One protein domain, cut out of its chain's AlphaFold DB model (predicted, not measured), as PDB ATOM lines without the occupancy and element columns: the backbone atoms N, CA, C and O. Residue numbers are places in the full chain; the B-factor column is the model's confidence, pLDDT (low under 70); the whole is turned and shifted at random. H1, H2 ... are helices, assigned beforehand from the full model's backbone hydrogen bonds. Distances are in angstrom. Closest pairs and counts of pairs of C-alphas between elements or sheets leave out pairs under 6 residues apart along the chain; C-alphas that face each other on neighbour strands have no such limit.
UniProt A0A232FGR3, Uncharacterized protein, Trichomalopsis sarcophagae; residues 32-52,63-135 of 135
ATOM      1  N   LYS A  32     149.946 141.560  89.750       76.50
ATOM      2  CA  LYS A  32     150.386 141.900  91.107       76.50
ATOM      3  C   LYS A  32     149.663 143.128  91.665       76.50
ATOM      4  O   LYS A  32     149.265 143.112  92.825       76.50
ATOM      5  N   MET A  33     149.456 144.174  90.859       77.00
ATOM      6  CA  MET A  33     148.675 145.337  91.290       77.00
ATOM      7  C   MET A  33     147.210 144.961  91.518       77.00
ATOM      8  O   MET A  33     146.640 145.292  92.555       77.00
ATOM      9  N   LYS A  34     146.614 144.215  90.580       80.50
ATOM     10  CA  LYS A  34     145.234 143.726  90.708       80.50
ATOM     11  C   LYS A  34     145.048 142.899  91.982       80.50
ATOM     12  O   LYS A  34     144.076 143.089  92.709       80.50
ATOM     13  N   GLU A  35     145.996 142.019  92.291       84.25
ATOM     14  CA  GLU A  35     146.004 141.240  93.530       84.25
ATOM     15  C   GLU A  35     146.139 142.125  94.779       84.25
ATOM     16  O   GLU A  35     145.381 141.948  95.738       84.25
ATOM     17  N   GLN A  36     147.042 143.111  94.759       85.81
ATOM     18  CA  GLN A  36     147.241 144.037  95.874       85.81
ATOM     19  C   GLN A  36     145.989 144.878  96.147       85.81
ATOM     20  O   GLN A  36     145.538 144.947  97.289       85.81
ATOM     21  N   VAL A  37     145.387 145.475  95.116       86.31
ATOM     22  CA  VAL A  37     144.155 146.269  95.246       86.31
ATOM     23  C   VAL A  37     143.012 145.403  95.767       86.31
ATOM     24  O   VAL A  37     142.350 145.787  96.730       86.31
ATOM     25  N   ASN A  38     142.816 144.201  95.214       88.62
ATOM     26  CA  ASN A  38     141.786 143.276  95.688       88.62
ATOM     27  C   ASN A  38     141.996 142.886  97.156       88.62
ATOM     28  O   ASN A  38     141.034 142.801  97.920       88.62
ATOM     29  N   THR A  39     143.246 142.666  97.562       90.56
ATOM     30  CA  THR A  39     143.599 142.400  98.962       90.56
ATOM     31  C   THR A  39     143.246 143.595  99.843       90.56
ATOM     32  O   THR A  39     142.613 143.428 100.885       90.56
ATOM     33  N   CYS A  40     143.576 144.809  99.405       92.12
ATOM     34  CA  CYS A  40     143.251 146.033 100.126       92.12
ATOM     35  C   CYS A  40     141.743 146.251 100.269       92.12
ATOM     36  O   CYS A  40     141.282 146.527 101.373       92.12
ATOM     37  N   LEU A  41     140.961 146.046  99.209       90.94
ATOM     38  CA  LEU A  41     139.498 146.138  99.266       90.94
ATOM     39  C   LEU A  41     138.923 145.140 100.279       90.94
ATOM     40  O   LEU A  41     138.155 145.522 101.165       90.94
ATOM     41  N   ARG A  42     139.378 143.882 100.244       92.19
ATOM     42  CA  ARG A  42     138.937 142.853 101.201       92.19
ATOM     43  C   ARG A  42     139.327 143.170 102.645       92.19
ATOM     44  O   ARG A  42     138.517 142.920 103.537       92.19
ATOM     45  N   ASN A  43     140.505 143.748 102.889       91.25
ATOM     46  CA  ASN A  43     140.934 144.156 104.235       91.25
ATOM     47  C   ASN A  43     139.966 145.164 104.870       91.25
ATOM     48  O   ASN A  43     139.724 145.108 106.076       91.25
ATOM     49  N   TYR A  44     139.360 146.027 104.055       88.69
ATOM     50  CA  TYR A  44     138.346 146.988 104.493       88.69
ATOM     51  C   TYR A  44     136.906 146.498 104.296       88.69
ATOM     52  O   TYR A  44     135.969 147.266 104.490       88.69
ATOM     53  N   LYS A  45     136.708 145.208 103.984       91.06
ATOM     54  CA  LYS A  45     135.392 144.579 103.752       91.06
ATOM     55  C   LYS A  45     134.600 145.214 102.601       91.06
ATOM     56  O   LYS A  45     133.372 145.177 102.602       91.06
ATOM     57  N   ILE A  46     135.310 145.757 101.620       88.12
ATOM     58  CA  ILE A  46     134.760 146.311 100.387       88.12
ATOM     59  C   ILE A  46     134.733 145.201  99.332       88.12
ATOM     60  O   ILE A  46     135.703 144.451  99.191       88.12
ATOM     61  N   ASP A  47     133.626 145.085  98.594       86.56
ATOM     62  CA  ASP A  47     133.521 144.145  97.476       86.56
ATOM     63  C   ASP A  47     134.496 144.555  96.358       86.56
ATOM     64  O   ASP A  47     134.362 145.658  95.831       86.56
ATOM     65  N   PRO A  48     135.458 143.704  95.955       84.31
ATOM     66  CA  PRO A  48     136.355 144.009  94.847       84.31
ATOM     67  C   PRO A  48     135.650 144.401  93.543       84.31
ATOM     68  O   PRO A  48     136.225 145.141  92.754       84.31
ATOM     69  N   ALA A  49     134.402 143.970  93.332       83.31
ATOM     70  CA  ALA A  49     133.606 144.337  92.160       83.31
ATOM     71  C   ALA A  49     133.262 145.840  92.073       83.31
ATOM     72  O   ALA A  49     132.753 146.295  91.049       83.31
ATOM     73  N   VAL A  50     133.515 146.636  93.122       81.12
ATOM     74  CA  VAL A  50     133.317 148.095  93.051       81.12
ATOM     75  C   VAL A  50     134.348 148.771  92.149       81.12
ATOM     76  O   VAL A  50     134.004 149.749  91.487       81.12
ATOM     77  N   LEU A  51     135.570 148.236  92.089       74.81
ATOM     78  CA  LEU A  51     136.687 148.774  91.321       74.81
ATOM     79  C   LEU A  51     136.985 147.872  90.129       74.81
ATOM     80  O   LEU A  51     137.521 146.775  90.270       74.81
ATOM     81  N   GLU A  52     136.681 148.370  88.937       68.06
ATOM     82  CA  GLU A  52     137.145 147.757  87.699       68.06
ATOM     83  C   GLU A  52     138.505 148.361  87.350       68.06
ATOM     84  O   GLU A  52     138.599 149.465  86.826       68.06
ATOM     85  N   ASP A  63     133.452 156.629  92.484       80.00
ATOM     86  CA  ASP A  63     132.301 157.241  93.156       80.00
ATOM     87  C   ASP A  63     131.555 156.272  94.093       80.00
ATOM     88  O   ASP A  63     130.766 156.697  94.937       80.00
ATOM     89  N   LYS A  64     131.825 154.967  93.982       84.06
ATOM     90  CA  LYS A  64     131.221 153.917  94.814       84.06
ATOM     91  C   LYS A  64     131.801 153.837  96.225       84.06
ATOM     92  O   LYS A  64     131.246 153.120  97.055       84.06
ATOM     93  N   LEU A  65     132.914 154.520  96.494       87.00
ATOM     94  CA  LEU A  65     133.566 154.549  97.800       87.00
ATOM     95  C   LEU A  65     133.445 155.931  98.427       87.00
ATOM     96  O   LEU A  65     133.588 156.957  97.759       87.00
ATOM     97  N   THR A  66     133.233 155.976  99.740       91.25
ATOM     98  CA  THR A  66     133.414 157.229 100.474       91.25
ATOM     99  C   THR A  66     134.871 157.682 100.368       91.25
ATOM    100  O   THR A  66     135.786 156.871 100.210       91.25
ATOM    101  N   LYS A  67     135.119 158.989 100.518       90.00
ATOM    102  CA  LYS A  67     136.486 159.533 100.480       90.00
ATOM    103  C   LYS A  67     137.422 158.856 101.488       90.00
ATOM    104  O   LYS A  67     138.587 158.625 101.184       90.00
ATOM    105  N   LEU A  68     136.908 158.509 102.670       93.62
ATOM    106  CA  LEU A  68     137.689 157.831 103.702       93.62
ATOM    107  C   LEU A  68     137.993 156.372 103.331       93.62
ATOM    108  O   LEU A  68     139.122 155.926 103.512       93.62
ATOM    109  N   GLU A  69     137.016 155.632 102.797       92.44
ATOM    110  CA  GLU A  69     137.238 154.262 102.309       92.44
ATOM    111  C   GLU A  69     138.264 154.241 101.179       92.44
ATOM    112  O   GLU A  69     139.189 153.430 101.198       92.44
ATOM    113  N   TRP A  70     138.150 155.171 100.233       90.38
ATOM    114  CA  TRP A  70     139.123 155.327  99.161       90.38
ATOM    115  C   TRP A  70     140.522 155.663  99.695       90.38
ATOM    116  O   TRP A  70     141.493 154.993  99.333       90.38
ATOM    117  N   GLY A  71     140.624 156.604 100.641       92.38
ATOM    118  CA  GLY A  71     141.878 156.922 101.325       92.38
ATOM    119  C   GLY A  71     142.500 155.703 102.018       92.38
ATOM    120  O   GLY A  71     143.701 155.462 101.903       92.38
ATOM    121  N   CYS A  72     141.685 154.867 102.664       93.94
ATOM    122  CA  CYS A  72     142.130 153.611 103.268       93.94
ATOM    123  C   CYS A  72     142.665 152.599 102.243       93.94
ATOM    124  O   CYS A  72     143.711 151.975 102.472       93.94
ATOM    125  N   VAL A  73     141.972 152.426 101.115       91.44
ATOM    126  CA  VAL A  73     142.414 151.529 100.038       91.44
ATOM    127  C   VAL A  73     143.739 152.026  99.463       91.44
ATOM    128  O   VAL A  73     144.686 151.240  99.378       91.44
ATOM    129  N   ARG A  74     143.855 153.326  99.161       90.12
ATOM    130  CA  ARG A  74     145.095 153.930  98.656       90.12
ATOM    131  C   ARG A  74     146.251 153.761  99.643       90.12
ATOM    132  O   ARG A  74     147.321 153.309  99.240       90.12
ATOM    133  N   ALA A  75     146.021 153.991 100.938       93.19
ATOM    134  CA  ALA A  75     147.019 153.743 101.980       93.19
ATOM    135  C   ALA A  75     147.541 152.302 101.965       93.19
ATOM    136  O   ALA A  75     148.746 152.060 102.046       93.19
ATOM    137  N   CYS A  76     146.636 151.334 101.842       93.06
ATOM    138  CA  CYS A  76     146.998 149.924 101.785       93.06
ATOM    139  C   CYS A  76     147.805 149.578 100.524       93.06
ATOM    140  O   CYS A  76     148.786 148.837 100.611       93.06
ATOM    141  N   VAL A  77     147.437 150.130  99.365       89.31
ATOM    142  CA  VAL A  77     148.163 149.910  98.103       89.31
ATOM    143  C   VAL A  77     149.574 150.495  98.183       89.31
ATOM    144  O   VAL A  77     150.540 149.794  97.884       89.31
ATOM    145  N   TYR A  78     149.714 151.728  98.675       90.62
ATOM    146  CA  TYR A  78     151.011 152.396  98.812       90.62
ATOM    147  C   TYR A  78     151.952 151.656  99.762       90.62
ATOM    148  O   TYR A  78     153.143 151.532  99.476       90.62
ATOM    149  N   LYS A  79     151.428 151.114 100.868       91.06
ATOM    150  CA  LYS A  79     152.211 150.262 101.774       91.06
ATOM    151  C   LYS A  79     152.622 148.954 101.107       91.06
ATOM    152  O   LYS A  79     153.783 148.572 101.183       91.06
ATOM    153  N   GLY A  80     151.696 148.281 100.423       87.06
ATOM    154  CA  GLY A  80     151.979 147.015  99.739       87.06
ATOM    155  C   GLY A  80     153.007 147.125  98.615       87.06
ATOM    156  O   GLY A  80     153.702 146.157  98.316       87.06
ATOM    157  N   ALA A  81     153.136 148.309  98.020       83.00
ATOM    158  CA  ALA A  81     154.141 148.596  97.004       83.00
ATOM    159  C   ALA A  81     155.390 149.313  97.519       83.00
ATOM    160  O   ALA A  81     156.277 149.618  96.728       83.00
ATOM    161  N   ASN A  82     155.494 149.533  98.831       85.94
ATOM    162  CA  ASN A  82     156.619 150.206  99.484       85.94
ATOM    163  C   ASN A  82     156.819 151.683  99.099       85.94
ATOM    164  O   ASN A  82     157.895 152.224  99.328       85.94
ATOM    165  N   PHE A  83     155.790 152.362  98.590       87.88
ATOM    166  CA  PHE A  83     155.795 153.826  98.456       87.88
ATOM    167  C   PHE A  83     155.467 154.534  99.760       87.88
ATOM    168  O   PHE A  83     155.755 155.714  99.918       87.88
ATOM    169  N   MET A  84     154.857 153.815 100.698       91.94
ATOM    170  CA  MET A  84     154.677 154.260 102.067       91.94
ATOM    171  C   MET A  84     155.374 153.287 103.006       91.94
ATOM    172  O   MET A  84     155.101 152.085 102.994       91.94
ATOM    173  N   ARG A  85     156.262 153.816 103.843       91.00
ATOM    174  CA  ARG A  85     156.966 153.053 104.874       91.00
ATOM    175  C   ARG A  85     156.038 152.764 106.055       91.00
ATOM    176  O   ARG A  85     154.954 153.331 106.190       91.00
ATOM    177  N   ALA A  86     156.472 151.872 106.944       88.88
ATOM    178  CA  ALA A  86     155.687 151.459 108.109       88.88
ATOM    179  C   ALA A  86     155.383 152.606 109.096       88.88
ATOM    180  O   ALA A  86     154.415 152.520 109.847       88.88
ATOM    181  N   ASP A  87     156.192 153.667 109.089       90.00
ATOM    182  CA  ASP A  87     155.991 154.878 109.891       90.00
ATOM    183  C   ASP A  87     155.053 155.908 109.230       90.00
ATOM    184  O   ASP A  87     154.794 156.960 109.812       90.00
ATOM    185  N   GLY A  88     154.535 155.605 108.035       89.56
ATOM    186  CA  GLY A  88     153.681 156.488 107.241       89.56
ATOM    187  C   GLY A  88     154.453 157.431 106.314       89.56
ATOM    188  O   GLY A  88     153.836 158.102 105.490       89.56
ATOM    189  N   SER A  89     155.784 157.493 106.373       92.06
ATOM    190  CA  SER A  89     156.543 158.344 105.450       92.06
ATOM    191  C   SER A  89     156.419 157.851 104.007       92.06
ATOM    192  O   SER A  89     156.431 156.646 103.740       92.06
ATOM    193  N   LEU A  90     156.281 158.791 103.072       92.56
ATOM    194  CA  LEU A  90     156.248 158.503 101.643       92.56
ATOM    195  C   LEU A  90     157.669 158.406 101.068       92.56
ATOM    196  O   LEU A  90     158.609 159.041 101.557       92.56
ATOM    197  N   ASP A  91     157.838 157.601 100.023       91.31
ATOM    198  CA  ASP A  91     159.058 157.572  99.223       91.31
ATOM    199  C   ASP A  91     159.024 158.686  98.171       91.31
ATOM    200  O   ASP A  91     158.659 158.476  97.017       91.31
ATOM    201  N   MET A  92     159.343 159.904  98.611       88.75
ATOM    202  CA  MET A  92     159.231 161.108  97.784       88.75
ATOM    203  C   MET A  92     160.137 161.071  96.554       88.75
ATOM    204  O   MET A  92     159.783 161.643  95.536       88.75
ATOM    205  N   GLU A  93     161.286 160.392  96.621       87.56
ATOM    206  CA  GLU A  93     162.178 160.263  95.464       87.56
ATOM    207  C   GLU A  93     161.520 159.459  94.346       87.56
ATOM    208  O   GLU A  93     161.590 159.858  93.191       87.56
ATOM    209  N   VAL A  94     160.847 158.361  94.699       85.62
ATOM    210  CA  VAL A  94     160.141 157.515  93.730       85.62
ATOM    211  C   VAL A  94     158.847 158.170  93.250       85.62
ATOM    212  O   VAL A  94     158.494 158.043  92.081       85.62
ATOM    213  N   LEU A  95     158.120 158.844  94.145       85.06
ATOM    214  CA  LEU A  95     156.807 159.417  93.834       85.06
ATOM    215  C   LEU A  95     156.880 160.683  92.983       85.06
ATOM    216  O   LEU A  95     155.904 160.969  92.301       85.06
ATOM    217  N   THR A  96     158.002 161.405  93.016       86.38
ATOM    218  CA  THR A  96     158.220 162.611  92.203       86.38
ATOM    219  C   THR A  96     159.312 162.405  91.150       86.38
ATOM    220  O   THR A  96     159.997 163.359  90.766       86.38
ATOM    221  N   ASP A  97     159.592 161.156  90.767       86.38
ATOM    222  CA  ASP A  97     160.603 160.860  89.752       86.38
ATOM    223  C   ASP A  97     160.129 161.363  88.384       86.38
ATOM    224  O   ASP A  97     159.087 160.947  87.880       86.38
ATOM    225  N   GLY A  98     160.904 162.266  87.785       85.50
ATOM    226  CA  GLY A  98     160.554 162.922  86.524       85.50
ATOM    227  C   GLY A  98     159.719 164.199  86.659       85.50
ATOM    228  O   GLY A  98     159.522 164.866  85.645       85.50
ATOM    229  N   ASP A  99     159.295 164.575  87.870       85.88
ATOM    230  CA  ASP A  99     158.582 165.833  88.105       85.88
ATOM    231  C   ASP A  99     159.526 167.040  88.030       85.88
ATOM    232  O   ASP A  99     160.688 166.995  88.457       85.88
ATOM    233  N   GLU A 100     159.002 168.168  87.548       92.00
ATOM    234  CA  GLU A 100     159.720 169.434  87.609       92.00
ATOM    235  C   GLU A 100     159.877 169.901  89.074       92.00
ATOM    236  O   GLU A 100     159.035 169.614  89.932       92.00
ATOM    237  N   PRO A 101     160.927 170.679  89.408       91.75
ATOM    238  CA  PRO A 101     161.175 171.110  90.784       91.75
ATOM    239  C   PRO A 101     160.019 171.875  91.450       91.75
ATOM    240  O   PRO A 101     159.950 171.927  92.679       91.75
ATOM    241  N   GLU A 102     159.159 172.526  90.665       90.69
ATOM    242  CA  GLU A 102     157.971 173.221  91.167       90.69
ATOM    243  C   GLU A 102     156.869 172.239  91.579       90.69
ATOM    244  O   GLU A 102     156.339 172.358  92.686       90.69
ATOM    245  N   ASP A 103     156.596 171.233  90.749       87.69
ATOM    246  CA  ASP A 103     155.591 170.201  91.015       87.69
ATOM    247  C   ASP A 103     155.990 169.351  92.218       87.69
ATOM    248  O   ASP A 103     155.193 169.169  93.141       87.69
ATOM    249  N   LYS A 104     157.273 168.982  92.309       89.19
ATOM    250  CA  LYS A 104     157.826 168.307  93.487       89.19
ATOM    251  C   LYS A 104     157.590 169.099  94.774       89.19
ATOM    252  O   LYS A 104     157.102 168.550  95.760       89.19
ATOM    253  N   LYS A 105     157.903 170.400  94.781       90.88
ATOM    254  CA  LYS A 105     157.685 171.262  95.959       90.88
ATOM    255  C   LYS A 105     156.211 171.381  96.311       90.88
ATOM    256  O   LYS A 105     155.860 171.457  97.488       90.88
ATOM    257  N   LYS A 106     155.346 171.439  95.301       89.81
ATOM    258  CA  LYS A 106     153.903 171.482  95.504       89.81
ATOM    259  C   LYS A 106     153.408 170.182  96.132       89.81
ATOM    260  O   LYS A 106     152.684 170.248  97.122       89.81
ATOM    261  N   PHE A 107     153.845 169.032  95.629       90.06
ATOM    262  CA  PHE A 107     153.518 167.728  96.198       90.06
ATOM    263  C   PHE A 107     154.020 167.586  97.638       90.06
ATOM    264  O   PHE A 107     153.234 167.257  98.523       90.06
ATOM    265  N   GLU A 108     155.286 167.925  97.902       92.62
ATOM    266  CA  GLU A 108     155.872 167.951  99.250       92.62
ATOM    267  C   GLU A 108     155.045 168.820 100.213       92.62
ATOM    268  O   GLU A 108     154.700 168.380 101.308       92.62
ATOM    269  N   SER A 109     154.642 170.016  99.778       93.50
ATOM    270  CA  SER A 109     153.796 170.921 100.566       93.50
ATOM    271  C   SER A 109     152.429 170.311 100.898       93.50
ATOM    272  O   SER A 109     151.964 170.394 102.037       93.50
ATOM    273  N   VAL A 110     151.777 169.662  99.927       93.81
ATOM    274  CA  VAL A 110     150.486 168.989 100.149       93.81
ATOM    275  C   VAL A 110     150.647 167.812 101.113       93.81
ATOM    276  O   VAL A 110     149.833 167.664 102.028       93.81
ATOM    277  N   VAL A 111     151.715 167.021 100.975       93.62
ATOM    278  CA  VAL A 111     152.034 165.921 101.895       93.62
ATOM    279  C   VAL A 111     152.195 166.437 103.325       93.62
ATOM    280  O   VAL A 111     151.587 165.872 104.238       93.62
ATOM    281  N   ASP A 112     152.943 167.519 103.530       94.88
ATOM    282  CA  ASP A 112     153.163 168.108 104.855       94.88
ATOM    283  C   ASP A 112     151.857 168.602 105.491       94.88
ATOM    284  O   ASP A 112     151.568 168.288 106.653       94.88
ATOM    285  N   ILE A 113     151.030 169.321 104.725       95.75
ATOM    286  CA  ILE A 113     149.714 169.798 105.176       95.75
ATOM    287  C   ILE A 113     148.836 168.613 105.581       95.75
ATOM    288  O   ILE A 113     148.317 168.566 106.698       95.75
ATOM    289  N   CYS A 114     148.706 167.618 104.707       96.19
ATOM    290  CA  CYS A 114     147.833 166.481 104.956       96.19
ATOM    291  C   CYS A 114     148.334 165.587 106.091       96.19
ATOM    292  O   CYS A 114     147.525 165.010 106.819       96.19
ATOM    293  N   ARG A 115     149.650 165.494 106.313       94.62
ATOM    294  CA  ARG A 115     150.207 164.812 107.491       94.62
ATOM    295  C   ARG A 115     149.903 165.562 108.779       94.62
ATOM    296  O   ARG A 115     149.560 164.919 109.772       94.62
ATOM    297  N   ALA A 116     149.981 166.890 108.770       96.25
ATOM    298  CA  ALA A 116     149.618 167.703 109.926       96.25
ATOM    299  C   ALA A 116     148.128 167.560 110.285       96.25
ATOM    300  O   ALA A 116     147.798 167.443 111.466       96.25
ATOM    301  N   GLU A 117     147.242 167.511 109.287       95.44
ATOM    302  CA  GLU A 117     145.795 167.346 109.491       95.44
ATOM    303  C   GLU A 117     145.413 165.923 109.937       95.44
ATOM    304  O   GLU A 117     144.606 165.744 110.853       95.44
ATOM    305  N   ALA A 118     145.995 164.894 109.315       95.69
ATOM    306  CA  ALA A 118     145.630 163.498 109.560       95.69
ATOM    307  C   ALA A 118     146.341 162.861 110.765       95.69
ATOM    308  O   ALA A 118     145.862 161.874 111.338       95.69
ATOM    309  N   GLY A 119     147.504 163.387 111.157       94.00
ATOM    310  CA  GLY A 119     148.362 162.776 112.165       94.00
ATOM    311  C   GLY A 119     148.836 161.381 111.741       94.00
ATOM    312  O   GLY A 119     149.455 161.205 110.694       94.00
ATOM    313  N   LYS A 120     148.557 160.370 112.577       94.44
ATOM    314  CA  LYS A 120     148.951 158.965 112.335       94.44
ATOM    315  C   LYS A 120     147.928 158.161 111.521       94.44
ATOM    316  O   LYS A 120     148.107 156.961 111.343       94.44
ATOM    317  N   ASP A 121     146.831 158.784 111.099       97.06
ATOM    318  CA  ASP A 121     145.764 158.113 110.362       97.06
ATOM    319  C   ASP A 121     146.051 158.167 108.856       97.06
ATOM    320  O   ASP A 121     145.793 159.168 108.190       97.06
ATOM    321  N   ASP A 122     146.606 157.081 108.314       96.06
ATOM    322  CA  ASP A 122     146.963 157.025 106.893       96.06
ATOM    323  C   ASP A 122     145.744 157.087 105.962       96.06
ATOM    324  O   ASP A 122     145.863 157.574 104.839       96.06
ATOM    325  N   CYS A 123     144.565 156.643 106.413       95.81
ATOM    326  CA  CYS A 123     143.349 156.771 105.616       95.81
ATOM    327  C   CYS A 123     142.959 158.242 105.463       95.81
ATOM    328  O   CYS A 123     142.690 158.702 104.354       95.81
ATOM    329  N   LYS A 124     142.970 158.996 106.571       97.12
ATOM    330  CA  LYS A 124     142.697 160.442 106.554       97.12
ATOM    331  C   LYS A 124     143.762 161.226 105.807       97.12
ATOM    332  O   LYS A 124     143.431 162.214 105.160       97.12
ATOM    333  N   PHE A 125     145.016 160.781 105.869       96.81
ATOM    334  CA  PHE A 125     146.095 161.380 105.093       96.81
ATOM    335  C   PHE A 125     145.761 161.334 103.600       96.81
ATOM    336  O   PHE A 125     145.710 162.381 102.962       96.81
ATOM    337  N   PHE A 126     145.443 160.155 103.054       93.62
ATOM    338  CA  PHE A 126     145.099 160.045 101.634       93.62
ATOM    339  C   PHE A 126     143.750 160.666 101.274       93.62
ATOM    340  O   PHE A 126     143.624 161.192 100.174       93.62
ATOM    341  N   GLN A 127     142.779 160.681 102.191       94.38
ATOM    342  CA  GLN A 127     141.567 161.479 102.002       94.38
ATOM    343  C   GLN A 127     141.912 162.961 101.788       94.38
ATOM    344  O   GLN A 127     141.387 163.569 100.861       94.38
ATOM    345  N   CYS A 128     142.780 163.537 102.626       95.12
ATOM    346  CA  CYS A 128     143.208 164.928 102.479       95.12
ATOM    347  C   CYS A 128     143.940 165.149 101.151       95.12
ATOM    348  O   CYS A 128     143.632 166.113 100.457       95.12
ATOM    349  N   MET A 129     144.851 164.242 100.771       91.94
ATOM    350  CA  MET A 129     145.577 164.335  99.498       91.94
ATOM    351  C   MET A 129     144.605 164.449  98.315       91.94
ATOM    352  O   MET A 129     144.742 165.360  97.509       91.94
ATOM    353  N   ASP A 130     143.586 163.585  98.256       86.88
ATOM    354  CA  ASP A 130     142.574 163.632  97.192       86.88
ATOM    355  C   ASP A 130     141.734 164.908  97.222       86.88
ATOM    356  O   ASP A 130     141.396 165.458  96.182       86.88
ATOM    357  N   GLU A 131     141.386 165.409  98.407       89.19
ATOM    358  CA  GLU A 131     140.623 166.653  98.521       89.19
ATOM    359  C   GLU A 131     141.405 167.874  98.037       89.19
ATOM    360  O   GLU A 131     140.792 168.814  97.536       89.19
ATOM    361  N   LYS A 132     142.734 167.876  98.189       85.56
ATOM    362  CA  LYS A 132     143.603 168.961  97.715       85.56
ATOM    363  C   LYS A 132     143.934 168.862  96.229       85.56
ATOM    364  O   LYS A 132     144.227 169.897  95.647       85.56
ATOM    365  N   ASP A 133     143.902 167.666  95.648       73.44
ATOM    366  CA  ASP A 133     144.098 167.474  94.207       73.44
ATOM    367  C   ASP A 133     142.828 167.833  93.410       73.44
ATOM    368  O   ASP A 133     142.905 168.423  92.336       73.44
ATOM    369  N   ASP A 134     141.648 167.586  93.995       59.81
ATOM    370  CA  ASP A 134     140.339 167.984  93.451       59.81
ATOM    371  C   ASP A 134     140.034 169.509  93.590       59.81
ATOM    372  O   ASP A 134     138.967 169.954  93.151       59.81
ATOM    373  N   SER A 135     140.900 170.301  94.250       51.62
ATOM    374  CA  SER A 135     140.681 171.727  94.610       51.62
ATOM    375  C   SER A 135     141.463 172.714  93.744       51.62
ATOM    376  O   SER A 135     140.864 173.753  93.377       51.62
TER     377      SER A 135
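This is residues 32 to 52 and 63 to 135 of the 135 residues of an uncharacterized protein of Trichomalopsis sarcophagae (UniProt A0A232FGR3). Four helices touch one after the other in the order H1, H2, H5, H4; H2, H5 and H4 make three sides of an open ring, with H5 between the other two, while H1 packs on H2 from outside the ring. The long link of residues 81 to 91 and the short helix H3 lie across the ring's open side, and H3 comes near H4 without clearly touching it. The printed part has 94 residues, with five named helices in the order H1, H2, H3, H4, H5 and no named strand; the class is all helix, with 60 residues in the named helices. The helices that touch are mostly crossed, that is, their lines do not run side by side. The whole is compact, with a radius of gyration of the C-alphas of 13.5 A, and only just rounded, with spans of 38 by 26 by 25 A.

The printed part begins with H1, residues 32 to 43, which touches H2, residues 67 to 80, with its residues 36 to 41 alone. The closest C-alphas of the two are those of Cys 40 and Val 73, 5.6 A apart. H1 and H2 run opposite ways at a steep tilt of 49 degrees. H2 also touches H5, residues 122 to 133, with 25 pairs of C-alphas within 8 A. The closest C-alphas there are those of Cys 72 and Cys 123, 4.1 A apart. H2 and H5 run opposite ways at a steep tilt of 68 degrees, only just short of about perpendicular. H3, residues 92 to 95, touches no helix. It is close to but not clearly touching H4, residues 101 to 118; their closest C-alphas, those of Met 92 and Glu 108, are 7.8 A apart. H4 touches H5 with its residues 110 to 118 alone, and the closest C-alphas are those of Ala 118 and Phe 125, 5.0 A apart. H4 and H5 run opposite ways at a steep tilt of 46 degrees. H2 is apart from both H3 and H4. H1 is apart from H3, H4 and H5, and H3 is apart from H5. In H1, H2, H4 and H5 every O i to N i+4 pair is within hydrogen-bond range. H3, with 4 residues, is too short for such a pair, and its one O i to N i+3 pair is not within range.

H1 runs from Lys 32, with its C-alpha at (150.386, 141.900, 91.107), to Asn 43, over 16.3 A. H2 runs from Lys 67, C-alpha at (136.486, 159.533, 100.480), to Gly 80, over 19.9 A. H3 runs from Met 92 to Leu 95, over 4.9 A. H4, the longest helix with 18 residues, runs from Pro 101 to Ala 118, over 25.5 A. H5 runs from Asp 122 to Asp 133, whose C-alpha is at (144.098, 167.474, 94.207), over 16.7 A.

The two C-alphas farthest apart are those of Lys 45 and Pro 101, at 39.2 A. Residues 53 to 62 are cut out and not printed, and C-alphas 52 and 63 are 12.0 A apart across the gap. The link across the cut joins H1 to H2. The link from H2 to H3 is long, with 11 residues, while those from H3 to H4 and from H4 to H5 are tight, with 5 and 3 residues. The mean pLDDT of the printed part is 88.7, and the model's confidence is under 70 at residue 52 and at residues 134 to 135. Ser 135 is the chain's last residue.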